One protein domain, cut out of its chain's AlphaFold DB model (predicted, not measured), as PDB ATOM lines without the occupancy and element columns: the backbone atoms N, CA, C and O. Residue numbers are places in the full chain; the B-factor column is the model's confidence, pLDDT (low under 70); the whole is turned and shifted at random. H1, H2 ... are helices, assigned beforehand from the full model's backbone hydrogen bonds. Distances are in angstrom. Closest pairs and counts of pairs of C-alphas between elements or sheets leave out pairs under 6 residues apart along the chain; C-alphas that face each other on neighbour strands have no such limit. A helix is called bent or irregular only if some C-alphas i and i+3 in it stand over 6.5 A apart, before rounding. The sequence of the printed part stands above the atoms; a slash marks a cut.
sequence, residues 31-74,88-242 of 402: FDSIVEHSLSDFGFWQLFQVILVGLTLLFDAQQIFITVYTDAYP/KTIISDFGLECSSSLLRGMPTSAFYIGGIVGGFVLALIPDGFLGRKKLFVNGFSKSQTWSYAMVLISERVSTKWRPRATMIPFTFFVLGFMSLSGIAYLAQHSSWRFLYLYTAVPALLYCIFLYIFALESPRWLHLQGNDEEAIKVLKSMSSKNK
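What this domain is: This is residues 31 to 74 and 88 to 242 of the 402 residues of the protein "BnaA06g10960D protein" of Brassica napus (UniProt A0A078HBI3). This is a long rod of helices: H3, kinked H8, H9 and H10 make an up-and-down bundle, each running against the one before it in the chain, with H2 leading into H3 and H8 in the middle. H1, H11 and H12 lie crosswise at one end, tiny H4 and H5 sit at the other, and H6 runs lengthwise along one side, packing on H8 through residues 115 to 122. The printed part has 199 residues with twelve named helices, H1 to H12 in order, and no named strand, and its class is all helix. It is only just loose, close to compact, with a radius of gyration of the C-alphas of 19.9 A and spans of 69 by 34 by 26 A.

How they stand to each other: H1, residues 31 to 38, only just touches H12, residues 227 to 237, with 3 pairs of C-alphas within 8 A, the closest being Ser 38 and Leu 234 at 6.7 A. H2, residues 44 to 54, meets H3, residues 56 to 70, only through their link. H3 touches H9, residues 162 to 186, the same way at a shallow tilt of 34.5 degrees, only just short of steep; the closest C-alphas, of Leu 58 and Gly 176, are 4.0 A apart. H3 touches H10, residues 192 to 213, opposite ways at a shallow tilt of 9 degrees, with the C-alphas of Thr 70 and Trp 192 closest at 5.4 A. H4, residues 90 to 93, and H5, residues 101 to 104, touch no helix. H6, residues 106 to 123, is apart from H9 and H10. H8, residues 139 to 155, is the hub, touching H2, H3, H6, H9 and H7, which holds residues 132 to 137. H8 has a kink of 68 degrees near residue 146. Residues 115 to 122 of H6 touch residues 140 to 144 of H8, with the C-alphas of Gly 115 and Ser 143 closest at 5.6 A, at a steep tilt of 52 degrees. H8 and H9 form a helical hairpin, their closest C-alphas being those of Ser 154 and Arg 162, 5.7 A apart. H11, residues 218 to 223, and H12 form another at a shallow tilt of 11 degrees, with the C-alphas of Pro 218 and Ala 230 closest at 4.5 A. Every O i to N i+4 pair is within hydrogen-bond range in H1, H2, H6, H7, H11 and H12; the counts are 8 of 11 in H3, 7 of 13 in H8, 16 of 21 in H9 and 17 of 18 in H10, while H4 and H5 are too short for such a pair.

Where its parts are: H1 begins at C-alpha 31, (209.194, 173.067, 177.078). H2 is 14.8 A long, H3 21.8 A, H6 25.3 A and H8 22.4 A. H3 and H8 are irregular: C-alphas 64 and 67 are 7.2 A apart, and C-alphas 140 and 143 are 8.6 A apart. H9, the longest, spans 37.5 A from C-alpha 162 at (218.610, 159.162, 172.586), and H10 spans 32.4 A. H12, 15.4 A long, ends at C-alpha 237, (212.771, 160.493, 185.909).

The domain as a whole: The two C-alphas farthest apart, those of Cys 98 and Lys 242, are 70.4 A apart. Residues 75 to 87 are not printed, and C-alphas 74 and 88 are 8.7 A apart across this cut, on the link from H3 to H4. Of the links that are printed whole, none is long. The mean pLDDT of the printed part is 80.9; 23 residues are under 70, among them residues 126 to 131, 135 to 143 and 239 to 242.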
ATOM      1  N   PHE A  31     209.385 174.400 176.494       70.25
ATOM      2  CA  PHE A  31     209.194 173.067 177.078       70.25
ATOM      3  C   PHE A  31     210.329 172.100 176.690       70.25
ATOM      4  O   PHE A  31     210.778 171.300 177.511       70.25
ATOM      5  N   ASP A  32     210.867 172.235 175.476       72.94
ATOM      6  CA  ASP A  32     212.014 171.466 174.991       72.94
ATOM      7  C   ASP A  32     213.266 171.672 175.861       72.94
ATOM      8  O   ASP A  32     213.906 170.701 176.270       72.94
ATOM      9  N   SER A  33     213.559 172.921 176.245       69.31
ATOM     10  CA  SER A  33     214.662 173.250 177.157       69.31
ATOM     11  C   SER A  33     214.474 172.624 178.545       69.31
ATOM     12  O   SER A  33     215.438 172.136 179.138       69.31
ATOM     13  N   ILE A  34     213.235 172.576 179.051       72.38
ATOM     14  CA  ILE A  34     212.903 171.935 180.335       72.38
ATOM     15  C   ILE A  34     213.157 170.428 180.260       72.38
ATOM     16  O   ILE A  34     213.761 169.857 181.173       72.38
ATOM     17  N   VAL A  35     212.713 169.779 179.182       77.69
ATOM     18  CA  VAL A  35     212.900 168.339 178.969       77.69
ATOM     19  C   VAL A  35     214.384 168.003 178.846       77.69
ATOM     20  O   VAL A  35     214.858 167.096 179.529       77.69
ATOM     21  N   GLU A  36     215.127 168.741 178.021       78.94
ATOM     22  CA  GLU A  36     216.542 168.463 177.776       78.94
ATOM     23  C   GLU A  36     217.381 168.630 179.046       78.94
ATOM     24  O   GLU A  36     218.229 167.789 179.341       78.94
ATOM     25  N   HIS A  37     217.091 169.652 179.854       71.56
ATOM     26  CA  HIS A  37     217.785 169.873 181.118       71.56
ATOM     27  C   HIS A  37     217.380 168.863 182.201       71.56
ATOM     28  O   HIS A  37     218.224 168.351 182.933       71.56
ATOM     29  N   SER A  38     216.090 168.523 182.293       71.25
ATOM     30  CA  SER A  38     215.596 167.549 183.278       71.25
ATOM     31  C   SER A  38     216.114 166.134 183.019       71.25
ATOM     32  O   SER A  38     216.223 165.335 183.952       71.25
ATOM     33  N   LEU A  39     216.416 165.823 181.753       79.62
ATOM     34  CA  LEU A  39     216.851 164.510 181.285       79.62
ATOM     35  C   LEU A  39     218.323 164.489 180.831       79.62
ATOM     36  O   LEU A  39     218.749 163.510 180.212       79.62
ATOM     37  N   SER A  40     219.105 165.540 181.104       73.75
ATOM     38  CA  SER A  40     220.517 165.617 180.693       73.75
ATOM     39  C   SER A  40     221.352 164.501 181.331       73.75
ATOM     40  O   SER A  40     222.212 163.896 180.683       73.75
ATOM     41  N   ASP A  41     221.050 164.203 182.595       77.31
ATOM     42  CA  ASP A  41     221.703 163.169 183.386       77.31
ATOM     43  C   ASP A  41     220.935 161.850 183.244       77.31
ATOM     44  O   ASP A  41     219.758 161.745 183.606       77.31
ATOM     45  N   PHE A  42     221.612 160.825 182.718       79.31
ATOM     46  CA  PHE A  42     221.004 159.515 182.504       79.31
ATOM     47  C   PHE A  42     220.924 158.734 183.820       79.31
ATOM     48  O   PHE A  42     221.886 158.102 184.258       79.31
ATOM     49  N   GLY A  43     219.774 158.825 184.488       83.44
ATOM     50  CA  GLY A  43     219.538 158.206 185.793       83.44
ATOM     51  C   GLY A  43     219.147 156.723 185.730       83.44
ATOM     52  O   GLY A  43     218.660 156.220 184.717       83.44
ATOM     53  N   PHE A  44     219.262 156.026 186.866       86.00
ATOM     54  CA  PHE A  44     218.838 154.623 186.999       86.00
ATOM     55  C   PHE A  44     217.359 154.408 186.642       86.00
ATOM     56  O   PHE A  44     217.021 153.445 185.960       86.00
ATOM     57  N   TRP A  45     216.473 155.326 187.048       85.44
ATOM     58  CA  TRP A  45     215.046 155.245 186.719       85.44
ATOM     59  C   TRP A  45     214.770 155.394 185.220       85.44
ATOM     60  O   TRP A  45     213.880 154.720 184.701       85.44
ATOM     61  N   GLN A  46     215.552 156.214 184.510       88.12
ATOM     62  CA  GLN A  46     215.460 156.326 183.053       88.12
ATOM     63  C   GLN A  46     215.898 155.019 182.392       88.12
ATOM     64  O   GLN A  46     215.156 154.474 181.580       88.12
ATOM     65  N   LEU A  47     217.041 154.459 182.805       91.00
ATOM     66  CA  LEU A  47     217.511 153.163 182.314       91.00
ATOM     67  C   LEU A  47     216.491 152.047 182.572       91.00
ATOM     68  O   LEU A  47     216.204 151.263 181.671       91.00
ATOM     69  N   PHE A  48     215.908 151.998 183.772       91.56
ATOM     70  CA  PHE A  48     214.871 151.030 184.115       91.56
ATOM     71  C   PHE A  48     213.665 151.144 183.179       91.56
ATOM     72  O   PHE A  48     213.226 150.134 182.640       91.56
ATOM     73  N   GLN A  49     213.164 152.357 182.919       91.12
ATOM     74  CA  GLN A  49     212.053 152.576 181.987       91.12
ATOM     75  C   GLN A  49     212.417 152.196 180.543       91.12
ATOM     76  O   GLN A  49     211.582 151.638 179.835       91.12
ATOM     77  N   VAL A  50     213.656 152.450 180.109       92.50
ATOM     78  CA  VAL A  50     214.138 152.053 178.775       92.50
ATOM     79  C   VAL A  50     214.243 150.532 178.650       92.50
ATOM     80  O   VAL A  50     213.806 149.984 177.643       92.50
ATOM     81  N   ILE A  51     214.760 149.835 179.664       93.19
ATOM     82  CA  ILE A  51     214.822 148.364 179.690       93.19
ATOM     83  C   ILE A  51     213.416 147.770 179.743       93.19
ATOM     84  O   ILE A  51     213.118 146.838 179.001       93.19
ATOM     85  N   LEU A  52     212.547 148.328 180.584       92.00
ATOM     86  CA  LEU A  52     211.155 147.921 180.722       92.00
ATOM     87  C   LEU A  52     210.425 148.032 179.377       92.00
ATOM     88  O   LEU A  52     209.845 147.071 178.895       92.00
ATOM     89  N   VAL A  53     210.498 149.174 178.699       90.94
ATOM     90  CA  VAL A  53     209.878 149.293 177.373       90.94
ATOM     91  C   VAL A  53     210.625 148.452 176.329       90.94
ATOM     92  O   VAL A  53     209.990 147.850 175.472       90.94
ATOM     93  N   GLY A  54     211.951 148.337 176.398       91.25
ATOM     94  CA  GLY A  54     212.767 147.599 175.429       91.25
ATOM     95  C   GLY A  54     212.556 146.084 175.442       91.25
ATOM     96  O   GLY A  54     212.544 145.464 174.381       91.25
ATOM     97  N   LEU A  55     212.306 145.487 176.609       91.81
ATOM     98  CA  LEU A  55     211.990 144.062 176.775       91.81
ATOM     99  C   LEU A  55     210.741 143.627 175.999       91.81
ATOM    100  O   LEU A  55     210.568 142.450 175.705       91.81
ATOM    101  N   THR A  56     209.879 144.560 175.608       89.94
ATOM    102  CA  THR A  56     208.725 144.260 174.753       89.94
ATOM    103  C   THR A  56     209.124 143.708 173.390       89.94
ATOM    104  O   THR A  56     208.433 142.842 172.853       89.94
ATOM    105  N   LEU A  57     210.270 144.149 172.861       90.88
ATOM    106  CA  LEU A  57     210.792 143.679 171.582       90.88
ATOM    107  C   LEU A  57     211.277 142.231 171.649       90.88
ATOM    108  O   LEU A  57     211.358 141.580 170.611       90.88
ATOM    109  N   LEU A  58     211.562 141.709 172.845       92.25
ATOM    110  CA  LEU A  58     211.861 140.293 173.036       92.25
ATOM    111  C   LEU A  58     210.653 139.442 172.626       92.25
ATOM    112  O   LEU A  58     210.792 138.495 171.854       92.25
ATOM    113  N   PHE A  59     209.461 139.813 173.096       90.25
ATOM    114  CA  PHE A  59     208.220 139.114 172.767       90.25
ATOM    115  C   PHE A  59     207.775 139.369 171.324       90.25
ATOM    116  O   PHE A  59     207.282 138.451 170.676       90.25
ATOM    117  N   ASP A  60     207.983 140.583 170.803       87.88
ATOM    118  CA  ASP A  60     207.734 140.901 169.388       87.88
ATOM    119  C   ASP A  60     208.575 139.998 168.468       87.88
ATOM    120  O   ASP A  60     208.039 139.357 167.565       87.88
ATOM    121  N   ALA A  61     209.874 139.849 168.758       89.88
ATOM    122  CA  ALA A  61     210.758 138.953 168.016       89.88
ATOM    123  C   ALA A  61     210.276 137.496 168.058       89.88
ATOM    124  O   ALA A  61     210.209 136.841 167.019       89.88
ATOM    125  N   GLN A  62     209.897 136.995 169.238       90.62
ATOM    126  CA  GLN A  62     209.370 135.634 169.381       90.62
ATOM    127  C   GLN A  62     208.126 135.405 168.512       90.62
ATOM    128  O   GLN A  62     208.018 134.360 167.881       90.62
ATOM    129  N   GLN A  63     207.211 136.375 168.439       87.25
ATOM    130  CA  GLN A  63     205.986 136.260 167.639       87.25
ATOM    131  C   GLN A  63     206.250 136.362 166.133       87.25
ATOM    132  O   GLN A  63     205.642 135.632 165.360       87.25
ATOM    133  N   ILE A  64     207.167 137.230 165.695       86.12
ATOM    134  CA  ILE A  64     207.493 137.387 164.266       86.12
ATOM    135  C   ILE A  64     208.100 136.108 163.685       86.12
ATOM    136  O   ILE A  64     207.803 135.747 162.549       86.12
ATOM    137  N   PHE A  65     208.957 135.429 164.451       87.12
ATOM    138  CA  PHE A  65     209.706 134.267 163.971       87.12
ATOM    139  C   PHE A  65     209.088 132.922 164.359       87.12
ATOM    140  O   PHE A  65     209.630 131.885 163.981       87.12
ATOM    141  N   ILE A  66     207.958 132.902 165.073       87.25
ATOM    142  CA  ILE A  66     207.317 131.648 165.493       87.25
ATOM    143  C   ILE A  66     206.948 130.759 164.300       87.25
ATOM    144  O   ILE A  66     207.116 129.542 164.369       87.25
ATOM    145  N   THR A  67     206.552 131.376 163.181       85.19
ATOM    146  CA  THR A  67     206.171 130.693 161.938       85.19
ATOM    147  C   THR A  67     207.296 129.848 161.351       85.19
ATOM    148  O   THR A  67     207.033 128.804 160.766       85.19
ATOM    149  N   VAL A  68     208.560 130.223 161.587       84.62
ATOM    150  CA  VAL A  68     209.734 129.452 161.143       84.62
ATOM    151  C   VAL A  68     209.737 128.041 161.739       84.62
ATOM    152  O   VAL A  68     210.155 127.094 161.076       84.62
ATOM    153  N   TYR A  69     209.257 127.892 162.974       84.31
ATOM    154  CA  TYR A  69     209.212 126.607 163.674       84.31
ATOM    155  C   TYR A  69     207.870 125.898 163.506       84.31
ATOM    156  O   TYR A  69     207.834 124.674 163.406       84.31
ATOM    157  N   THR A  70     206.761 126.639 163.459       83.06
ATOM    158  CA  THR A  70     205.423 126.036 163.331       83.06
ATOM    159  C   THR A  70     205.143 125.520 161.928       83.06
ATOM    160  O   THR A  70     204.365 124.580 161.784       83.06
ATOM    161  N   ASP A  71     205.800 126.092 160.919       77.25
ATOM    162  CA  ASP A  71     205.662 125.712 159.512       77.25
ATOM    163  C   ASP A  71     206.832 124.807 159.073       77.25
ATOM    164  O   ASP A  71     207.067 124.609 157.881       77.25
ATOM    165  N   ALA A  72     207.600 124.257 160.022       71.25
ATOM    166  CA  ALA A  72     208.721 123.381 159.710       71.25
ATOM    167  C   ALA A  72     208.249 122.107 158.983       71.25
ATOM    168  O   ALA A  72     207.236 121.490 159.329       71.25
ATOM    169  N   TYR A  73     209.009 121.707 157.961       64.12
ATOM    170  CA  TYR A  73     208.719 120.506 157.183       64.12
ATOM    171  C   TYR A  73     209.168 119.250 157.946       64.12
ATOM    172  O   TYR A  73     210.299 119.231 158.441       64.12
ATOM    173  N   PRO A  74     208.345 118.188 158.024       60.47
ATOM    174  CA  PRO A  74     208.787 116.924 158.595       60.47
ATOM    175  C   PRO A  74     209.914 116.333 157.736       60.47
ATOM    176  O   PRO A  74     209.797 116.215 156.517       60.47
ATOM    177  N   LYS A  88     202.205 117.666 164.613       73.06
ATOM    178  CA  LYS A  88     203.355 118.398 165.191       73.06
ATOM    179  C   LYS A  88     203.537 119.800 164.611       73.06
ATOM    180  O   LYS A  88     203.858 120.716 165.366       73.06
ATOM    181  N   THR A  89     203.297 119.990 163.313       81.31
ATOM    182  CA  THR A  89     203.468 121.277 162.617       81.31
ATOM    183  C   THR A  89     202.186 121.673 161.894       81.31
ATOM    184  O   THR A  89     201.332 120.832 161.627       81.31
ATOM    185  N   ILE A  90     202.026 122.959 161.569       81.56
ATOM    186  CA  ILE A  90     200.852 123.456 160.833       81.56
ATOM    187  C   ILE A  90     200.751 122.756 159.469       81.56
ATOM    188  O   ILE A  90     199.661 122.443 158.999       81.56
ATOM    189  N   ILE A  91     201.889 122.452 158.841       79.44
ATOM    190  CA  ILE A  91     201.913 121.766 157.547       79.44
ATOM    191  C   ILE A  91     201.383 120.331 157.659       79.44
ATOM    192  O   ILE A  91     200.623 119.924 156.777       79.44
ATOM    193  N   SER A  92     201.742 119.585 158.713       76.75
ATOM    194  CA  SER A  92     201.256 118.209 158.896       76.75
ATOM    195  C   SER A  92     199.806 118.151 159.391       76.75
ATOM    196  O   SER A  92     199.030 117.347 158.888       76.75
ATOM    197  N   ASP A  93     199.403 119.059 160.287       81.25
ATOM    198  CA  ASP A  93     198.033 119.172 160.833       81.25
ATOM    199  C   ASP A  93     196.996 119.473 159.725       81.25
ATOM    200  O   ASP A  93     195.884 118.951 159.741       81.25
ATOM    201  N   PHE A  94     197.364 120.277 158.716       79.94
ATOM    202  CA  PHE A  94     196.497 120.617 157.575       79.94
ATOM    203  C   PHE A  94     196.741 119.768 156.311       79.94
ATOM    204  O   PHE A  94     196.155 120.056 155.264       79.94
ATOM    205  N   GLY A  95     197.604 118.746 156.360       75.50
ATOM    206  CA  GLY A  95     197.888 117.878 155.206       75.50
ATOM    207  C   GLY A  95     198.485 118.610 153.992       75.50
ATOM    208  O   GLY A  95     198.246 118.235 152.844       75.50
ATOM    209  N   LEU A  96     199.257 119.682 154.214       75.12
ATOM    210  CA  LEU A  96     199.818 120.539 153.154       75.12
ATOM    211  C   LEU A  96     201.144 120.014 152.570       75.12
ATOM    212  O   LEU A  96     201.746 120.644 151.693       75.12
ATOM    213  N   GLU A  97     201.587 118.844 153.019       73.56
ATOM    214  CA  GLU A  97     202.877 118.214 152.716       73.56
ATOM    215  C   GLU A  97     203.096 118.021 151.206       73.56
ATOM    216  O   GLU A  97     204.161 118.344 150.675       73.56
ATOM    217  N   CYS A  98     202.055 117.595 150.484       74.19
ATOM    218  CA  CYS A  98     202.081 117.377 149.033       74.19
ATOM    219  C   CYS A  98     201.533 118.562 148.215       74.19
ATOM    220  O   CYS A  98     201.481 118.485 146.990       74.19
ATOM    221  N   SER A  99     201.148 119.669 148.859       75.62
ATOM    222  CA  SER A  99     200.540 120.818 148.172       75.62
ATOM    223  C   SER A  99     201.562 121.677 147.414       75.62
ATOM    224  O   SER A  99     202.769 121.505 147.573       75.62
ATOM    225  N   SER A 100     201.114 122.616 146.580       76.38
ATOM    226  CA  SER A 100     202.010 123.542 145.876       76.38
ATOM    227  C   SER A 100     202.769 124.448 146.858       76.38
ATOM    228  O   SER A 100     202.322 124.705 147.978       76.38
ATOM    229  N   SER A 101     203.922 124.976 146.435       71.56
ATOM    230  CA  SER A 101     204.729 125.906 147.246       71.56
ATOM    231  C   SER A 101     203.944 127.133 147.715       71.56
ATOM    232  O   SER A 101     204.212 127.647 148.798       71.56
ATOM    233  N   LEU A 102     202.964 127.573 146.923       70.00
ATOM    234  CA  LEU A 102     202.090 128.695 147.246       70.00
ATOM    235  C   LEU A 102     201.127 128.364 148.393       70.00
ATOM    236  O   LEU A 102     200.997 129.154 149.323       70.00
ATOM    237  N   LEU A 103     200.486 127.189 148.360       72.44
ATOM    238  CA  LEU A 103     199.538 126.794 149.406       72.44
ATOM    239  C   LEU A 103     200.238 126.562 150.751       72.44
ATOM    240  O   LEU A 103     199.686 126.883 151.797       72.44
ATOM    241  N   ARG A 104     201.478 126.059 150.726       71.38
ATOM    242  CA  ARG A 104     202.295 125.874 151.937       71.38
ATOM    243  C   ARG A 104     202.679 127.195 152.604       71.38
ATOM    244  O   ARG A 104     202.824 127.236 153.815       71.38
ATOM    245  N   GLY A 105     202.817 128.271 151.829       72.81
ATOM    246  CA  GLY A 105     203.103 129.611 152.348       72.81
ATOM    247  C   GLY A 105     201.883 130.350 152.912       72.81
ATOM    248  O   GLY A 105     202.040 131.452 153.438       72.81
ATOM    249  N   MET A 106     200.671 129.788 152.810       76.56
ATOM    250  CA  MET A 106     199.429 130.439 153.254       76.56
ATOM    251  C   MET A 106     199.447 130.855 154.740       76.56
ATOM    252  O   MET A 106     199.128 132.013 155.003       76.56
ATOM    253  N   PRO A 107     199.865 130.015 155.714       77.81
ATOM    254  CA  PRO A 107     199.854 130.406 157.129       77.81
ATOM    255  C   PRO A 107     200.792 131.584 157.421       77.81
ATOM    256  O   PRO A 107     200.370 132.611 157.957       77.81
ATOM    257  N   THR A 108     202.047 131.483 156.975       78.50
ATOM    258  CA  THR A 108     203.032 132.564 157.098       78.50
ATOM    259  C   THR A 108     202.581 133.842 156.371       78.50
ATOM    260  O   THR A 108     202.718 134.942 156.905       78.50
ATOM    261  N   SER A 109     202.009 133.740 155.168       81.06
ATOM    262  CA  SER A 109     201.529 134.920 154.428       81.06
ATOM    263  C   SER A 109     200.314 135.580 155.086       81.06
ATOM    264  O   SER A 109     200.266 136.807 155.145       81.06
ATOM    265  N   ALA A 110     199.384 134.807 155.657       82.00
ATOM    266  CA  ALA A 110     198.250 135.335 156.413       82.00
ATOM    267  C   ALA A 110     198.711 136.165 157.623       82.00
ATOM    268  O   ALA A 110     198.153 137.234 157.879       82.00
ATOM    269  N   PHE A 111     199.772 135.729 158.313       83.06
ATOM    270  CA  PHE A 111     200.393 136.495 159.397       83.06
ATOM    271  C   PHE A 111     200.915 137.856 158.913       83.06
ATOM    272  O   PHE A 111     200.566 138.892 159.483       83.06
ATOM    273  N   TYR A 112     201.694 137.885 157.825       84.38
ATOM    274  CA  TYR A 112     202.225 139.139 157.283       84.38
ATOM    275  C   TYR A 112     201.129 140.055 156.719       84.38
ATOM    276  O   TYR A 112     201.177 141.260 156.948       84.38
ATOM    277  N   ILE A 113     200.110 139.511 156.044       84.25
ATOM    278  CA  ILE A 113     198.960 140.285 155.547       84.25
ATOM    279  C   ILE A 113     198.181 140.900 156.715       84.25
ATOM    280  O   ILE A 113     197.856 142.086 156.673       84.25
ATOM    281  N   GLY A 114     197.930 140.130 157.779       84.44
ATOM    282  CA  GLY A 114     197.309 140.641 159.002       84.44
ATOM    283  C   GLY A 114     198.126 141.768 159.639       84.44
ATOM    284  O   GLY A 114     197.559 142.783 160.042       84.44
ATOM    285  N   GLY A 115     199.456 141.635 159.654       82.75
ATOM    286  CA  GLY A 115     200.379 142.683 160.101       82.75
ATOM    287  C   GLY A 115     200.309 143.959 159.255       82.75
ATOM    288  O   GLY A 115     200.288 145.053 159.821       82.75
ATOM    289  N   ILE A 116     200.203 143.821 157.926       85.50
ATOM    290  CA  ILE A 116     200.024 144.938 156.984       85.50
ATOM    291  C   ILE A 116     198.721 145.672 157.268       85.50
ATOM    292  O   ILE A 116     198.731 146.864 157.577       85.50
ATOM    293  N   VAL A 117     197.597 144.957 157.212       85.31
ATOM    294  CA  VAL A 117     196.271 145.556 157.389       85.31
ATOM    295  C   VAL A 117     196.143 146.182 158.777       85.31
ATOM    296  O   VAL A 117     195.761 147.344 158.890       85.31
ATOM    297  N   GLY A 118     196.526 145.455 159.831       81.56
ATOM    298  CA  GLY A 118     196.460 145.949 161.206       81.56
ATOM    299  C   GLY A 118     197.339 147.178 161.440       81.56
ATOM    300  O   GLY A 118     196.901 148.138 162.073       81.56
ATOM    301  N   GLY A 119     198.552 147.194 160.883       80.62
ATOM    302  CA  GLY A 119     199.457 148.328 161.018       80.62
ATOM    303  C   GLY A 119     198.993 149.583 160.289       80.62
ATOM    304  O   GLY A 119     199.091 150.669 160.856       80.62
ATOM    305  N   PHE A 120     198.449 149.453 159.073       82.94
ATOM    306  CA  PHE A 120     197.855 150.587 158.358       82.94
ATOM    307  C   PHE A 120     196.621 151.125 159.081       82.94
ATOM    308  O   PHE A 120     196.503 152.335 159.251       82.94
ATOM    309  N   VAL A 121     195.736 150.243 159.557       82.31
ATOM    310  CA  VAL A 121     194.545 150.652 160.315       82.31
ATOM    311  C   VAL A 121     194.941 151.425 161.567       82.31
ATOM    312  O   VAL A 121     194.396 152.499 161.804       82.31
ATOM    313  N   LEU A 122     195.914 150.936 162.341       77.69
ATOM    314  CA  LEU A 122     196.364 151.667 163.520       77.69
ATOM    315  C   LEU A 122     197.107 152.963 163.180       77.69
ATOM    316  O   LEU A 122     196.989 153.921 163.935       77.69
ATOM    317  N   ALA A 123     197.867 153.019 162.081       77.62
ATOM    318  CA  ALA A 123     198.579 154.237 161.683       77.62
ATOM    319  C   ALA A 123     197.616 155.387 161.336       77.62
ATOM    320  O   ALA A 123     197.992 156.553 161.455       77.62
ATOM    321  N   LEU A 124     196.386 155.050 160.929       76.94
ATOM    322  CA  LEU A 124     195.304 155.997 160.652       76.94
ATOM    323  C   LEU A 124     194.563 156.465 161.912       76.94
ATOM    324  O   LEU A 124     193.836 157.455 161.840       76.94
ATOM    325  N   ILE A 125     194.713 155.776 163.050       74.50
ATOM    326  CA  ILE A 125     194.109 156.227 164.304       74.50
ATOM    327  C   ILE A 125     194.877 157.467 164.773       74.50
ATOM    328  O   ILE A 125     196.085 157.374 164.985       74.50
ATOM    329  N   PRO A 126     194.209 158.620 164.965       60.91
ATOM    330  CA  PRO A 126     194.886 159.820 165.431       60.91
ATOM    331  C   PRO A 126     195.536 159.593 166.798       60.91
ATOM    332  O   PRO A 126     194.861 159.182 167.747       60.91
ATOM    333  N   ASP A 127     196.813 159.972 166.924       63.69
ATOM    334  CA  ASP A 127     197.592 159.974 168.179       63.69
ATOM    335  C   ASP A 127     196.912 160.773 169.314       63.69
ATOM    336  O   ASP A 127     197.292 160.669 170.484       63.69
ATOM    337  N   GLY A 128     195.899 161.580 168.980       59.84
ATOM    338  CA  GLY A 128     195.075 162.325 169.924       59.84
ATOM    339  C   GLY A 128     194.023 161.493 170.669       59.84
ATOM    340  O   GLY A 128     193.616 161.892 171.755       59.84
ATOM    341  N   PHE A 129     193.579 160.355 170.120       60.44
ATOM    342  CA  PHE A 129     192.424 159.611 170.654       60.44
ATOM    343  C   PHE A 129     192.808 158.556 171.701       60.44
ATOM    344  O   PHE A 129     192.035 158.233 172.604       60.44
ATOM    345  N   LEU A 130     194.015 158.003 171.590       62.84
ATOM    346  CA  LEU A 130     194.554 156.992 172.492       62.84
ATOM    347  C   LEU A 130     195.952 157.443 172.928       62.84
ATOM    348  O   LEU A 130     196.790 157.771 172.098       62.84
ATOM    349  N   GLY A 131     196.220 157.456 174.237       66.31
ATOM    350  CA  GLY A 131     197.581 157.664 174.743       66.31
ATOM    351  C   GLY A 131     198.516 156.538 174.306       66.31
ATOM    352  O   GLY A 131     198.076 155.395 174.143       66.31
ATOM    353  N   ARG A 132     199.808 156.831 174.134       71.31
ATOM    354  CA  ARG A 132     200.796 155.883 173.577       71.31
ATOM    355  C   ARG A 132     200.917 154.626 174.426       71.31
ATOM    356  O   ARG A 132     201.001 153.525 173.890       71.31
ATOM    357  N   LYS A 133     200.814 154.762 175.749       69.88
ATOM    358  CA  LYS A 133     200.739 153.645 176.698       69.88
ATOM    359  C   LYS A 133     199.488 152.782 176.499       69.88
ATOM    360  O   LYS A 133     199.552 151.568 176.656       69.88
ATOM    361  N   LYS A 134     198.346 153.384 176.151       70.25
ATOM    362  CA  LYS A 134     197.084 152.662 175.908       70.25
ATOM    363  C   LYS A 134     197.087 151.965 174.544       70.25
ATOM    364  O   LYS A 134     196.629 150.830 174.461       70.25
ATOM    365  N   LEU A 135     197.664 152.588 173.512       67.06
ATOM    366  CA  LEU A 135     197.922 151.939 172.217       67.06
ATOM    367  C   LEU A 135     198.856 150.736 172.361       67.06
ATOM    368  O   LEU A 135     198.623 149.704 171.743       67.06
ATOM    369  N   PHE A 136     199.855 150.837 173.238       64.38
ATOM    370  CA  PHE A 136     200.761 149.735 173.549       64.38
ATOM    371  C   PHE A 136     200.053 148.502 174.138       64.38
ATOM    372  O   PHE A 136     200.492 147.368 173.949       64.38
ATOM    373  N   VAL A 137     198.971 148.729 174.887       61.00
ATOM    374  CA  VAL A 137     198.268 147.709 175.678       61.00
ATOM    375  C   VAL A 137     197.020 147.178 174.974       61.00
ATOM    376  O   VAL A 137     196.612 146.047 175.241       61.00
ATOM    377  N   ASN A 138     196.449 147.926 174.025       58.62
ATOM    378  CA  ASN A 138     195.379 147.422 173.169       58.62
ATOM    379  C   ASN A 138     195.917 146.315 172.245       58.62
ATOM    380  O   ASN A 138     196.518 146.554 171.201       58.62
ATOM    381  N   GLY A 139     195.681 145.068 172.655       52.75
ATOM    382  CA  GLY A 139     196.234 143.843 172.074       52.75
ATOM    383  C   GLY A 139     195.787 143.480 170.654       52.75
ATOM    384  O   GLY A 139     196.164 142.411 170.183       52.75
ATOM    385  N   PHE A 140     195.040 144.338 169.948       47.03
ATOM    386  CA  PHE A 140     194.620 144.082 168.562       47.03
ATOM    387  C   PHE A 140     195.798 144.105 167.569       47.03
ATOM    388  O   PHE A 140     195.660 143.685 166.423       47.03
ATOM    389  N   SER A 141     196.976 144.589 167.985       54.66
ATOM    390  CA  SER A 141     198.114 144.786 167.081       54.66
ATOM    391  C   SER A 141     199.463 144.509 167.728       54.66
ATOM    392  O   SER A 141     200.395 145.305 167.609       54.66
ATOM    393  N   LYS A 142     199.616 143.324 168.333       57.22
ATOM    394  CA  LYS A 142     200.937 142.818 168.759       57.22
ATOM    395  C   LYS A 142     202.016 142.896 167.659       57.22
ATOM    396  O   LYS A 142     203.187 142.899 167.988       57.22
ATOM    397  N   SER A 143     201.638 143.045 166.384       63.81
ATOM    398  CA  SER A 143     202.542 143.295 165.249       63.81
ATOM    399  C   SER A 143     203.216 144.685 165.223       63.81
ATOM    400  O   SER A 143     204.108 144.896 164.399       63.81
ATOM    401  N   GLN A 144     202.793 145.650 166.052       74.62
ATOM    402  CA  GLN A 144     203.244 147.053 165.981       74.62
ATOM    403  C   GLN A 144     203.949 147.557 167.252       74.62
ATOM    404  O   GLN A 144     204.337 148.724 167.345       74.62
ATOM    405  N   THR A 145     204.163 146.670 168.222       79.81
ATOM    406  CA  THR A 145     204.806 146.951 169.513       79.81
ATOM    407  C   THR A 145     206.165 147.647 169.355       79.81
ATOM    408  O   THR A 145     206.467 148.586 170.093       79.81
ATOM    409  N   TRP A 146     206.942 147.259 168.339       83.88
ATOM    410  CA  TRP A 146     208.233 147.864 168.003       83.88
ATOM    411  C   TRP A 146     208.172 149.390 167.809       83.88
ATOM    412  O   TRP A 146     208.995 150.111 168.376       83.88
ATOM    413  N   SER A 147     207.189 149.897 167.051       84.75
ATOM    414  CA  SER A 147     207.102 151.329 166.718       84.75
ATOM    415  C   SER A 147     206.832 152.164 167.965       84.75
ATOM    416  O   SER A 147     207.529 153.141 168.225       84.75
ATOM    417  N   TYR A 148     205.878 151.736 168.793       84.50
ATOM    418  CA  TYR A 148     205.543 152.451 170.022       84.50
ATOM    419  C   TYR A 148     206.676 152.418 171.044       84.50
ATOM    420  O   TYR A 148     206.934 153.426 171.694       84.50
ATOM    421  N   ALA A 149     207.376 151.288 171.175       87.88
ATOM    422  CA  ALA A 149     208.509 151.174 172.083       87.88
ATOM    423  C   ALA A 149     209.632 152.155 171.710       87.88
ATOM    424  O   ALA A 149     210.141 152.864 172.580       87.88
ATOM    425  N   MET A 150     209.966 152.253 170.418       87.75
ATOM    426  CA  MET A 150     210.966 153.204 169.920       87.75
ATOM    427  C   MET A 150     210.577 154.649 170.207       87.75
ATOM    428  O   MET A 150     211.372 155.422 170.743       87.75
ATOM    429  N   VAL A 151     209.331 154.995 169.895       89.25
ATOM    430  CA  VAL A 151     208.801 156.341 170.092       89.25
ATOM    431  C   VAL A 151     208.784 156.715 171.579       89.25
ATOM    432  O   VAL A 151     209.331 157.753 171.955       89.25
ATOM    433  N   LEU A 152     208.262 155.842 172.447       89.31
ATOM    434  CA  LEU A 152     208.215 156.061 173.895       89.31
ATOM    435  C   LEU A 152     209.604 156.224 174.516       89.31
ATOM    436  O   LEU A 152     209.789 157.089 175.368       89.31
ATOM    437  N   ILE A 153     210.582 155.417 174.103       90.81
ATOM    438  CA  ILE A 153     211.961 155.527 174.597       90.81
ATOM    439  C   ILE A 153     212.590 156.836 174.133       90.81
ATOM    440  O   ILE A 153     213.222 157.531 174.925       90.81
ATOM    441  N   SER A 154     212.387 157.203 172.869       89.00
ATOM    442  CA  SER A 154     212.972 158.418 172.314       89.00
ATOM    443  C   SER A 154     212.446 159.697 172.968       89.00
ATOM    444  O   SER A 154     213.181 160.666 173.109       89.00
ATOM    445  N   GLU A 155     211.194 159.723 173.411       88.50
ATOM    446  CA  GLU A 155     210.601 160.923 174.014       88.50
ATOM    447  C   GLU A 155     210.908 161.077 175.501       88.50
ATOM    448  O   GLU A 155     210.683 162.139 176.075       88.50
ATOM    449  N   ARG A 156     211.441 160.022 176.119       87.81
ATOM    450  CA  ARG A 156     211.796 159.959 177.542       87.81
ATOM    451  C   ARG A 156     213.276 160.184 177.817       87.81
ATOM    452  O   ARG A 156     213.706 160.074 178.963       87.81
ATOM    453  N   VAL A 157     214.061 160.435 176.777       87.12
ATOM    454  CA  VAL A 157     215.513 160.567 176.863       87.12
ATOM    455  C   VAL A 157     215.941 161.846 176.147       87.12
ATOM    456  O   VAL A 157     215.387 162.205 175.105       87.12
ATOM    457  N   SER A 158     216.931 162.529 176.718       82.12
ATOM    458  CA  SER A 158     217.564 163.714 176.132       82.12
ATOM    459  C   SER A 158     218.240 163.413 174.794       82.12
ATOM    460  O   SER A 158     218.566 162.263 174.471       82.12
ATOM    461  N   THR A 159     218.487 164.451 173.998       78.94
ATOM    462  CA  THR A 159     219.123 164.323 172.676       78.94
ATOM    463  C   THR A 159     220.483 163.619 172.736       78.94
ATOM    464  O   THR A 159     220.785 162.801 171.863       78.94
ATOM    465  N   LYS A 160     221.255 163.832 173.811       79.88
ATOM    466  CA  LYS A 160     222.570 163.209 174.047       79.88
ATOM    467  C   LYS A 160     222.515 161.681 174.167       79.88
ATOM    468  O   LYS A 160     223.383 160.977 173.643       79.88
ATOM    469  N   TRP A 161     221.522 161.155 174.881       82.38
ATOM    470  CA  TRP A 161     221.415 159.723 175.192       82.38
ATOM    471  C   TRP A 161     220.457 158.973 174.266       82.38
ATOM    472  O   TRP A 161     220.530 157.745 174.184       82.38
ATOM    473  N   ARG A 162     219.615 159.695 173.517       85.56
ATOM    474  CA  ARG A 162     218.610 159.162 172.586       85.56
ATOM    475  C   ARG A 162     219.136 158.034 171.684       85.56
ATOM    476  O   ARG A 162     218.490 156.984 171.658       85.56
ATOM    477  N   PRO A 163     220.289 158.151 170.993       82.81
ATOM    478  CA  PRO A 163     220.746 157.091 170.091       82.81
ATOM    479  C   PRO A 163     221.152 155.831 170.851       82.81
ATOM    480  O   PRO A 163     220.878 154.730 170.403       82.81
ATOM    481  N   ARG A 164     221.759 155.972 172.034       86.19
ATOM    482  CA  ARG A 164     222.169 154.828 172.861       86.19
ATOM    483  C   ARG A 164     220.953 154.132 173.477       86.19
ATOM    484  O   ARG A 164     220.864 152.910 173.442       86.19
ATOM    485  N   ALA A 165     219.991 154.905 173.978       89.06
ATOM    486  CA  ALA A 165     218.771 154.379 174.581       89.06
ATOM    487  C   ALA A 165     217.879 153.642 173.568       89.06
ATOM    488  O   ALA A 165     217.359 152.573 173.871       89.06
ATOM    489  N   THR A 166     217.750 154.168 172.346       88.56
ATOM    490  CA  THR A 166     216.985 153.524 171.260       88.56
ATOM    491  C   THR A 166     217.661 152.266 170.702       88.56
ATOM    492  O   THR A 166     216.993 151.458 170.062       88.56
ATOM    493  N   MET A 167     218.948 152.031 170.998       89.25
ATOM    494  CA  MET A 167     219.636 150.786 170.625       89.25
ATOM    495  C   MET A 167     219.328 149.608 171.557       89.25
ATOM    496  O   MET A 167     219.317 148.463 171.109       89.25
ATOM    497  N   ILE A 168     219.015 149.873 172.829       92.00
ATOM    498  CA  ILE A 168     218.732 148.838 173.839       92.00
ATOM    499  C   ILE A 168     217.588 147.890 173.414       92.00
ATOM    500  O   ILE A 168     217.763 146.671 173.500       92.00
ATOM    501  N   PRO A 169     216.440 148.380 172.903       91.81
ATOM    502  CA  PRO A 169     215.379 147.515 172.391       91.81
ATOM    503  C   PRO A 169     215.840 146.558 171.281       91.81
ATOM    504  O   PRO A 169     215.417 145.402 171.261       91.81
ATOM    505  N   PHE A 170     216.723 146.992 170.373       91.12
ATOM    506  CA  PHE A 170     217.232 146.118 169.309       91.12
ATOM    507  C   PHE A 170     218.041 144.945 169.866       91.12
ATOM    508  O   PHE A 170     217.956 143.838 169.339       91.12
ATOM    509  N   THR A 171     218.780 145.148 170.958       91.69
ATOM    510  CA  THR A 171     219.475 144.053 171.644       91.69
ATOM    511  C   THR A 171     218.480 143.027 172.189       91.69
ATOM    512  O   THR A 171     218.655 141.829 171.972       91.69
ATOM    513  N   PHE A 172     217.395 143.477 172.827       94.06
ATOM    514  CA  PHE A 172     216.342 142.578 173.317       94.06
ATOM    515  C   PHE A 172     215.611 141.841 172.194       94.06
ATOM    516  O   PHE A 172     215.254 140.679 172.374       94.06
ATOM    517  N   PHE A 173     215.451 142.463 171.026       91.56
ATOM    518  CA  PHE A 173     214.910 141.801 169.841       91.56
ATOM    519  C   PHE A 173     215.766 140.595 169.418       91.56
ATOM    520  O   PHE A 173     215.245 139.503 169.192       91.56
ATOM    521  N   VAL A 174     217.094 140.762 169.364       92.25
ATOM    522  CA  VAL A 174     218.025 139.669 169.020       92.25
ATOM    523  C   VAL A 174     217.992 138.564 170.078       92.25
ATOM    524  O   VAL A 174     217.923 137.387 169.730       92.25
ATOM    525  N   LEU A 175     217.970 138.929 171.363       94.06
ATOM    526  CA  LEU A 175     217.827 137.961 172.455       94.06
ATOM    527  C   LEU A 175     216.501 137.194 172.373       94.06
ATOM    528  O   LEU A 175     216.480 135.988 172.607       94.06
ATOM    529  N   GLY A 176     215.409 137.861 171.988       92.94
ATOM    530  CA  GLY A 176     214.111 137.232 171.754       92.94
ATOM    531  C   GLY A 176     214.157 136.194 170.645       92.94
ATOM    532  O   GLY A 176     213.747 135.055 170.869       92.94
ATOM    533  N   PHE A 177     214.747 136.544 169.502       90.00
ATOM    534  CA  PHE A 177     214.972 135.602 168.406       90.00
ATOM    535  C   PHE A 177     215.795 134.380 168.849       90.00
ATOM    536  O   PHE A 177     215.383 133.247 168.617       90.00
ATOM    537  N   MET A 178     216.910 134.585 169.556       92.94
ATOM    538  CA  MET A 178     217.738 133.477 170.055       92.94
ATOM    539  C   MET A 178     217.006 132.611 171.089       92.94
ATOM    540  O   MET A 178     217.141 131.387 171.084       92.94
ATOM    541  N   SER A 179     216.213 133.231 171.968       93.56
ATOM    542  CA  SER A 179     215.433 132.514 172.981       93.56
ATOM    543  C   SER A 179     214.357 131.626 172.359       93.56
ATOM    544  O   SER A 179     214.120 130.527 172.858       93.56
ATOM    545  N   LEU A 180     213.751 132.058 171.246       91.44
ATOM    546  CA  LEU A 180     212.736 131.289 170.534       91.44
ATOM    547  C   LEU A 180     213.294 129.948 170.053       91.44
ATOM    548  O   LEU A 180     212.638 128.930 170.245       91.44
ATOM    549  N   SER A 181     214.519 129.928 169.518       90.50
ATOM    550  CA  SER A 181     215.207 128.692 169.126       90.50
ATOM    551  C   SER A 181     215.328 127.705 170.291       90.50
ATOM    552  O   SER A 181     215.101 126.509 170.122       90.50
ATOM    553  N   GLY A 182     215.648 128.205 171.490       88.75
ATOM    554  CA  GLY A 182     215.718 127.391 172.705       88.75
ATOM    555  C   GLY A 182     214.349 126.871 173.150       88.75
ATOM    556  O   GLY A 182     214.215 125.691 173.468       88.75
ATOM    557  N   ILE A 183     213.314 127.718 173.123       89.31
ATOM    558  CA  ILE A 183     211.936 127.320 173.459       89.31
ATOM    559  C   ILE A 183     211.430 126.263 172.466       89.31
ATOM    560  O   ILE A 183     210.841 125.270 172.884       89.31
ATOM    561  N   ALA A 184     211.695 126.441 171.172       87.69
ATOM    562  CA  ALA A 184     211.318 125.494 170.128       87.69
ATOM    563  C   ALA A 184     212.014 124.135 170.307       87.69
ATOM    564  O   ALA A 184     211.364 123.102 170.170       87.69
ATOM    565  N   TYR A 185     213.297 124.126 170.687       86.44
ATOM    566  CA  TYR A 185     214.024 122.893 171.003       86.44
ATOM    567  C   TYR A 185     213.401 122.141 172.188       86.44
ATOM    568  O   TYR A 185     213.189 120.933 172.121       86.44
ATOM    569  N   LEU A 186     213.035 122.853 173.257       85.50
ATOM    570  CA  LEU A 186     212.367 122.247 174.414       85.50
ATOM    571  C   LEU A 186     210.949 121.755 174.083       85.50
ATOM    572  O   LEU A 186     210.490 120.762 174.643       85.50
ATOM    573  N   ALA A 187     210.262 122.428 173.159       83.38
ATOM    574  CA  ALA A 187     208.908 122.096 172.723       83.38
ATOM    575  C   ALA A 187     208.855 121.106 171.541       83.38
ATOM    576  O   ALA A 187     207.764 120.832 171.051       83.38
ATOM    577  N   GLN A 188     209.987 120.540 171.098       77.50
ATOM    578  CA  GLN A 188     210.080 119.721 169.874       77.50
ATOM    579  C   GLN A 188     209.167 118.480 169.856       77.50
ATOM    580  O   GLN A 188     208.804 117.981 168.793       77.50
ATOM    581  N   HIS A 189     208.819 117.950 171.033       75.38
ATOM    582  CA  HIS A 189     207.957 116.773 171.171       75.38
ATOM    583  C   HIS A 189     206.469 117.124 171.298       75.38
ATOM    584  O   HIS A 189     205.625 116.234 171.210       75.38
ATOM    585  N   SER A 190     206.153 118.401 171.500       79.69
ATOM    586  CA  SER A 190     204.798 118.915 171.673       79.69
ATOM    587  C   SER A 190     204.227 119.404 170.341       79.69
ATOM    588  O   SER A 190     204.962 119.679 169.394       79.69
ATOM    589  N   SER A 191     202.904 119.548 170.259       85.94
ATOM    590  CA  SER A 191     202.275 120.178 169.094       85.94
ATOM    591  C   SER A 191     202.627 121.667 169.006       85.94
ATOM    592  O   SER A 191     202.820 122.344 170.022       85.94
ATOM    593  N   TRP A 192     202.631 122.205 167.784       84.62
ATOM    594  CA  TRP A 192     202.881 123.622 167.484       84.62
ATOM    595  C   TRP A 192     202.031 124.603 168.318       84.62
ATOM    596  O   TRP A 192     202.451 125.727 168.596       84.62
ATOM    597  N   ARG A 193     200.850 124.170 168.780       88.94
ATOM    598  CA  ARG A 193     199.937 124.941 169.640       88.94
ATOM    599  C   ARG A 193     200.578 125.328 170.978       88.94
ATOM    600  O   ARG A 193     200.376 126.443 171.457       88.94
ATOM    601  N   PHE A 194     201.390 124.447 171.566       88.19
ATOM    602  CA  PHE A 194     202.093 124.741 172.818       88.19
ATOM    603  C   PHE A 194     203.179 125.802 172.638       88.19
ATOM    604  O   PHE A 194     203.401 126.593 173.550       88.19
ATOM    605  N   LEU A 195     203.796 125.893 171.456       88.38
ATOM    606  CA  LEU A 195     204.772 126.940 171.158       88.38
ATOM    607  C   LEU A 195     204.124 128.337 171.173       88.38
ATOM    608  O   LEU A 195     204.676 129.278 171.752       88.38
ATOM    609  N   TYR A 196     202.910 128.462 170.622       89.50
ATOM    610  CA  TYR A 196     202.115 129.690 170.744       89.50
ATOM    611  C   TYR A 196     201.735 129.976 172.196       89.50
ATOM    612  O   TYR A 196     201.819 131.120 172.633       89.50
ATOM    613  N   LEU A 197     201.372 128.954 172.975       90.75
ATOM    614  CA  LEU A 197     201.033 129.133 174.387       90.75
ATOM    615  C   LEU A 197     202.237 129.634 175.208       90.75
ATOM    616  O   LEU A 197     202.106 130.602 175.961       90.75
ATOM    617  N   TYR A 198     203.413 129.025 175.028       90.75
ATOM    618  CA  TYR A 198     204.644 129.381 175.742       90.75
ATOM    619  C   TYR A 198     205.133 130.794 175.440       90.75
ATOM    620  O   TYR A 198     205.742 131.417 176.302       90.75
ATOM    621  N   THR A 199     204.855 131.323 174.251       89.56
ATOM    622  CA  THR A 199     205.224 132.696 173.884       89.56
ATOM    623  C   THR A 199     204.125 133.706 174.235       89.56
ATOM    624  O   THR A 199     204.421 134.821 174.666       89.56
ATOM    625  N   ALA A 200     202.846 133.335 174.109       88.81
ATOM    626  CA  ALA A 200     201.722 134.236 174.348       88.81
ATOM    627  C   ALA A 200     201.474 134.514 175.837       88.81
ATOM    628  O   ALA A 200     201.224 135.665 176.198       88.81
ATOM    629  N   VAL A 201     201.552 133.494 176.703       90.38
ATOM    630  CA  VAL A 201     201.259 133.646 178.140       90.38
ATOM    631  C   VAL A 201     202.238 134.616 178.820       90.38
ATOM    632  O   VAL A 201     201.765 135.589 179.415       90.38
ATOM    633  N   PRO A 202     203.574 134.466 178.688       91.12
ATOM    634  CA  PRO A 202     204.519 135.435 179.240       91.12
ATOM    635  C   PRO A 202     204.336 136.831 178.648       91.12
ATOM    636  O   PRO A 202     204.373 137.815 179.383       91.12
ATOM    637  N   ALA A 203     204.061 136.931 177.343       88.06
ATOM    638  CA  ALA A 203     203.830 138.217 176.698       88.06
ATOM    639  C   ALA A 203     202.576 138.926 177.242       88.06
ATOM    640  O   ALA A 203     202.584 140.145 177.375       88.06
ATOM    641  N   LEU A 204     201.494 138.203 177.554       86.38
ATOM    642  CA  LEU A 204     200.282 138.783 178.150       86.38
ATOM    643  C   LEU A 204     200.520 139.264 179.584       86.38
ATOM    644  O   LEU A 204     200.157 140.394 179.912       86.38
ATOM    645  N   LEU A 205     201.172 138.444 180.412       88.81
ATOM    646  CA  LEU A 205     201.555 138.838 181.773       88.81
ATOM    647  C   LEU A 205     202.455 140.077 181.749       88.81
ATOM    648  O   LEU A 205     202.280 141.001 182.543       88.81
ATOM    649  N   TYR A 206     203.372 140.129 180.785       89.19
ATOM    650  CA  TYR A 206     204.255 141.265 180.604       89.19
ATOM    651  C   TYR A 206     203.519 142.528 180.147       89.19
ATOM    652  O   TYR A 206     203.787 143.604 180.671       89.19
ATOM    653  N   CYS A 207     202.540 142.425 179.244       84.81
ATOM    654  CA  CYS A 207     201.695 143.565 178.867       84.81
ATOM    655  C   CYS A 207     200.970 144.175 180.080       84.81
ATOM    656  O   CYS A 207     200.919 145.398 180.205       84.81
ATOM    657  N   ILE A 208     200.455 143.342 180.991       85.62
ATOM    658  CA  ILE A 208     199.820 143.810 182.236       85.62
ATOM    659  C   ILE A 208     200.851 144.519 183.121       85.62
ATOM    660  O   ILE A 208     200.601 145.621 183.608       85.62
ATOM    661  N   PHE A 209     202.033 143.921 183.287       88.25
ATOM    662  CA  PHE A 209     203.129 144.514 184.050       88.25
ATOM    663  C   PHE A 209     203.539 145.888 183.492       88.25
ATOM    664  O   PHE A 209     203.628 146.867 184.230       88.25
ATOM    665  N   LEU A 210     203.694 146.009 182.175       86.62
ATOM    666  CA  LEU A 210     203.998 147.279 181.518       86.62
ATOM    667  C   LEU A 210     202.911 148.323 181.707       86.62
ATOM    668  O   LEU A 210     203.224 149.481 181.966       86.62
ATOM    669  N   TYR A 211     201.640 147.937 181.603       84.44
ATOM    670  CA  TYR A 211     200.545 148.873 181.824       84.44
ATOM    671  C   TYR A 211     200.597 149.493 183.229       84.44
ATOM    672  O   TYR A 211     200.258 150.662 183.404       84.44
ATOM    673  N   ILE A 212     201.071 148.754 184.231       86.06
ATOM    674  CA  ILE A 212     201.189 149.260 185.601       86.06
ATOM    675  C   ILE A 212     202.426 150.160 185.754       86.06
ATOM    676  O   ILE A 212     202.307 151.274 186.259       86.06
ATOM    677  N   PHE A 213     203.598 149.715 185.291       86.94
ATOM    678  CA  PHE A 213     204.883 150.359 185.613       86.94
ATOM    679  C   PHE A 213     205.418 151.341 184.561       86.94
ATOM    680  O   PHE A 213     206.268 152.178 184.884       86.94
ATOM    681  N   ALA A 214     204.964 151.257 183.309       85.44
ATOM    682  CA  ALA A 214     205.421 152.163 182.263       85.44
ATOM    683  C   ALA A 214     204.833 153.561 182.480       85.44
ATOM    684  O   ALA A 214     203.622 153.728 182.659       85.44
ATOM    685  N   LEU A 215     205.697 154.571 182.431       86.19
ATOM    686  CA  LEU A 215     205.282 155.974 182.418       86.19
ATOM    687  C   LEU A 215     204.748 156.351 181.032       86.19
ATOM    688  O   LEU A 215     204.942 155.598 180.083       86.19
ATOM    689  N   GLU A 216     204.048 157.471 180.899       87.75
ATOM    690  CA  GLU A 216     203.656 158.013 179.590       87.75
ATOM    691  C   GLU A 216     204.734 158.989 179.078       87.75
ATOM    692  O   GLU A 216     205.640 159.371 179.819       87.75
ATOM    693  N   SER A 217     204.700 159.343 177.793       88.25
ATOM    694  CA  SER A 217     205.590 160.361 177.223       88.25
ATOM    695  C   SER A 217     205.279 161.771 177.764       88.25
ATOM    696  O   SER A 217     204.148 162.235 177.594       88.25
ATOM    697  N   PRO A 218     206.263 162.498 178.337       85.56
ATOM    698  CA  PRO A 218     206.065 163.879 178.792       85.56
ATOM    699  C   PRO A 218     205.656 164.840 177.671       85.56
ATOM    700  O   PRO A 218     204.799 165.692 177.875       85.56
ATOM    701  N   ARG A 219     206.232 164.676 176.472       84.31
ATOM    702  CA  ARG A 219     205.951 165.527 175.302       84.31
ATOM    703  C   ARG A 219     204.530 165.346 174.784       84.31
ATOM    704  O   ARG A 219     203.866 166.310 174.428       84.31
ATOM    705  N   TRP A 220     204.032 164.111 174.788       85.75
ATOM    706  CA  TRP A 220     202.644 163.845 174.413       85.75
ATOM    707  C   TRP A 220     201.649 164.382 175.446       85.75
ATOM    708  O   TRP A 220     200.623 164.930 175.060       85.75
ATOM    709  N   LEU A 221     201.958 164.264 176.744       81.56
ATOM    710  CA  LEU A 221     201.125 164.836 177.808       81.56
ATOM    711  C   LEU A 221     201.025 166.364 177.691       81.56
ATOM    712  O   LEU A 221     199.927 166.902 177.813       81.56
ATOM    713  N   HIS A 222     202.137 167.032 177.370       80.19
ATOM    714  CA  HIS A 222     202.161 168.469 177.097       80.19
ATOM    715  C   HIS A 222     201.292 168.847 175.886       80.19
ATOM    716  O   HIS A 222     200.457 169.743 175.973       80.19
ATOM    717  N   LEU A 223     201.390 168.103 174.776       81.12
ATOM    718  CA  LEU A 223     200.536 168.318 173.597       81.12
ATOM    719  C   LEU A 223     199.035 168.143 173.878       81.12
ATOM    720  O   LEU A 223     198.210 168.736 173.190       81.12
ATOM    721  N   GLN A 224     198.678 167.324 174.867       79.50
ATOM    722  CA  GLN A 224     197.294 167.127 175.312       79.50
ATOM    723  C   GLN A 224     196.818 168.201 176.305       79.50
ATOM    724  O   GLN A 224     195.662 168.173 176.721       79.50
ATOM    725  N   GLY A 225     197.693 169.128 176.710       73.75
ATOM    726  CA  GLY A 225     197.407 170.147 177.721       73.75
ATOM    727  C   GLY A 225     197.421 169.627 179.164       73.75
ATOM    728  O   GLY A 225     196.930 170.308 180.059       73.75
ATOM    729  N   ASN A 226     197.959 168.427 179.415       76.44
ATOM    730  CA  ASN A 226     198.077 167.842 180.755       76.44
ATOM    731  C   ASN A 226     199.491 168.050 181.322       76.44
ATOM    732  O   ASN A 226     200.259 167.107 181.552       76.44
ATOM    733  N   ASP A 227     199.840 169.320 181.520       74.25
ATOM    734  CA  ASP A 227     201.186 169.745 181.914       74.25
ATOM    735  C   ASP A 227     201.564 169.281 183.329       74.25
ATOM    736  O   ASP A 227     202.722 168.953 183.593       74.25
ATOM    737  N   GLU A 228     200.589 169.170 184.235       72.00
ATOM    738  CA  GLU A 228     200.812 168.691 185.604       72.00
ATOM    739  C   GLU A 228     201.334 167.247 185.626       72.00
ATOM    740  O   GLU A 228     202.304 166.923 186.325       72.00
ATOM    741  N   GLU A 229     200.723 166.362 184.833       79.62
ATOM    742  CA  GLU A 229     201.164 164.975 184.726       79.62
ATOM    743  C   GLU A 229     202.511 164.875 183.998       79.62
ATOM    744  O   GLU A 229     203.373 164.095 184.415       79.62
ATOM    745  N   ALA A 230     202.744 165.705 182.974       77.69
ATOM    746  CA  ALA A 230     204.025 165.771 182.270       77.69
ATOM    747  C   ALA A 230     205.181 166.126 183.222       77.69
ATOM    748  O   ALA A 230     206.201 165.429 183.260       77.69
ATOM    749  N   ILE A 231     204.996 167.152 184.059       76.75
ATOM    750  CA  ILE A 231     205.977 167.573 185.070       76.75
ATOM    751  C   ILE A 231     206.185 166.472 186.113       76.75
ATOM    752  O   ILE A 231     207.320 166.196 186.508       76.75
ATOM    753  N   LYS A 232     205.117 165.789 186.544       81.19
ATOM    754  CA  LYS A 232     205.214 164.657 187.479       81.19
ATOM    755  C   LYS A 232     206.068 163.522 186.911       81.19
ATOM    756  O   LYS A 232     206.913 162.979 187.631       81.19
ATOM    757  N   VAL A 233     205.885 163.180 185.634       84.44
ATOM    758  CA  VAL A 233     206.709 162.176 184.947       84.44
ATOM    759  C   VAL A 233     208.167 162.637 184.890       84.44
ATOM    760  O   VAL A 233     209.043 161.893 185.331       84.44
ATOM    761  N   LEU A 234     208.440 163.869 184.452       80.69
ATOM    762  CA  LEU A 234     209.804 164.417 184.401       80.69
ATOM    763  C   LEU A 234     210.484 164.400 185.777       80.69
ATOM    764  O   LEU A 234     211.618 163.940 185.903       80.69
ATOM    765  N   LYS A 235     209.769 164.801 186.833       78.94
ATOM    766  CA  LYS A 235     210.269 164.781 188.215       78.94
ATOM    767  C   LYS A 235     210.595 163.367 188.699       78.94
ATOM    768  O   LYS A 235     211.566 163.188 189.427       78.94
ATOM    769  N   SER A 236     209.814 162.364 188.293       80.25
ATOM    770  CA  SER A 236     210.080 160.957 188.632       80.25
ATOM    771  C   SER A 236     211.308 160.380 187.916       80.25
ATOM    772  O   SER A 236     211.944 159.458 188.423       80.25
ATOM    773  N   MET A 237     211.651 160.933 186.748       78.50
ATOM    774  CA  MET A 237     212.771 160.493 185.909       78.50
ATOM    775  C   MET A 237     214.056 161.298 186.139       78.50
ATOM    776  O   MET A 237     215.138 160.850 185.755       78.50
ATOM    777  N   SER A 238     213.946 162.469 186.760       77.12
ATOM    778  CA  SER A 238     215.071 163.326 187.109       77.12
ATOM    779  C   SER A 238     215.809 162.764 188.328       77.12
ATOM    780  O   SER A 238     215.210 162.402 189.346       77.12
ATOM    781  N   SER A 239     217.137 162.678 188.245       59.44
ATOM    782  CA  SER A 239     217.988 162.178 189.326       59.44
ATOM    783  C   SER A 239     218.167 163.228 190.442       59.44
ATOM    784  O   SER A 239     219.245 163.777 190.602       59.44
ATOM    785  N   LYS A 240     217.103 163.459 191.227       56.53
ATOM    786  CA  LYS A 240     217.006 164.201 192.510       56.53
ATOM    787  C   LYS A 240     217.451 165.682 192.575       56.53
ATOM    788  O   LYS A 240     218.558 166.062 192.226       56.53
ATOM    789  N   ASN A 241     216.546 166.461 193.190       52.31
ATOM    790  CA  ASN A 241     216.644 167.788 193.820       52.31
ATOM    791  C   ASN A 241     217.773 168.712 193.358       52.31
ATOM    792  O   ASN A 241     218.809 168.838 194.007       52.31
ATOM    793  N   LYS A 242     217.470 169.489 192.324       52.81
ATOM    794  CA  LYS A 242     218.155 170.746 192.056       52.81
ATOM    795  C   LYS A 242     217.229 171.904 192.462       52.81
ATOM    796  O   LYS A 242     216.448 172.344 191.623       52.81
TER     797      LYS A 242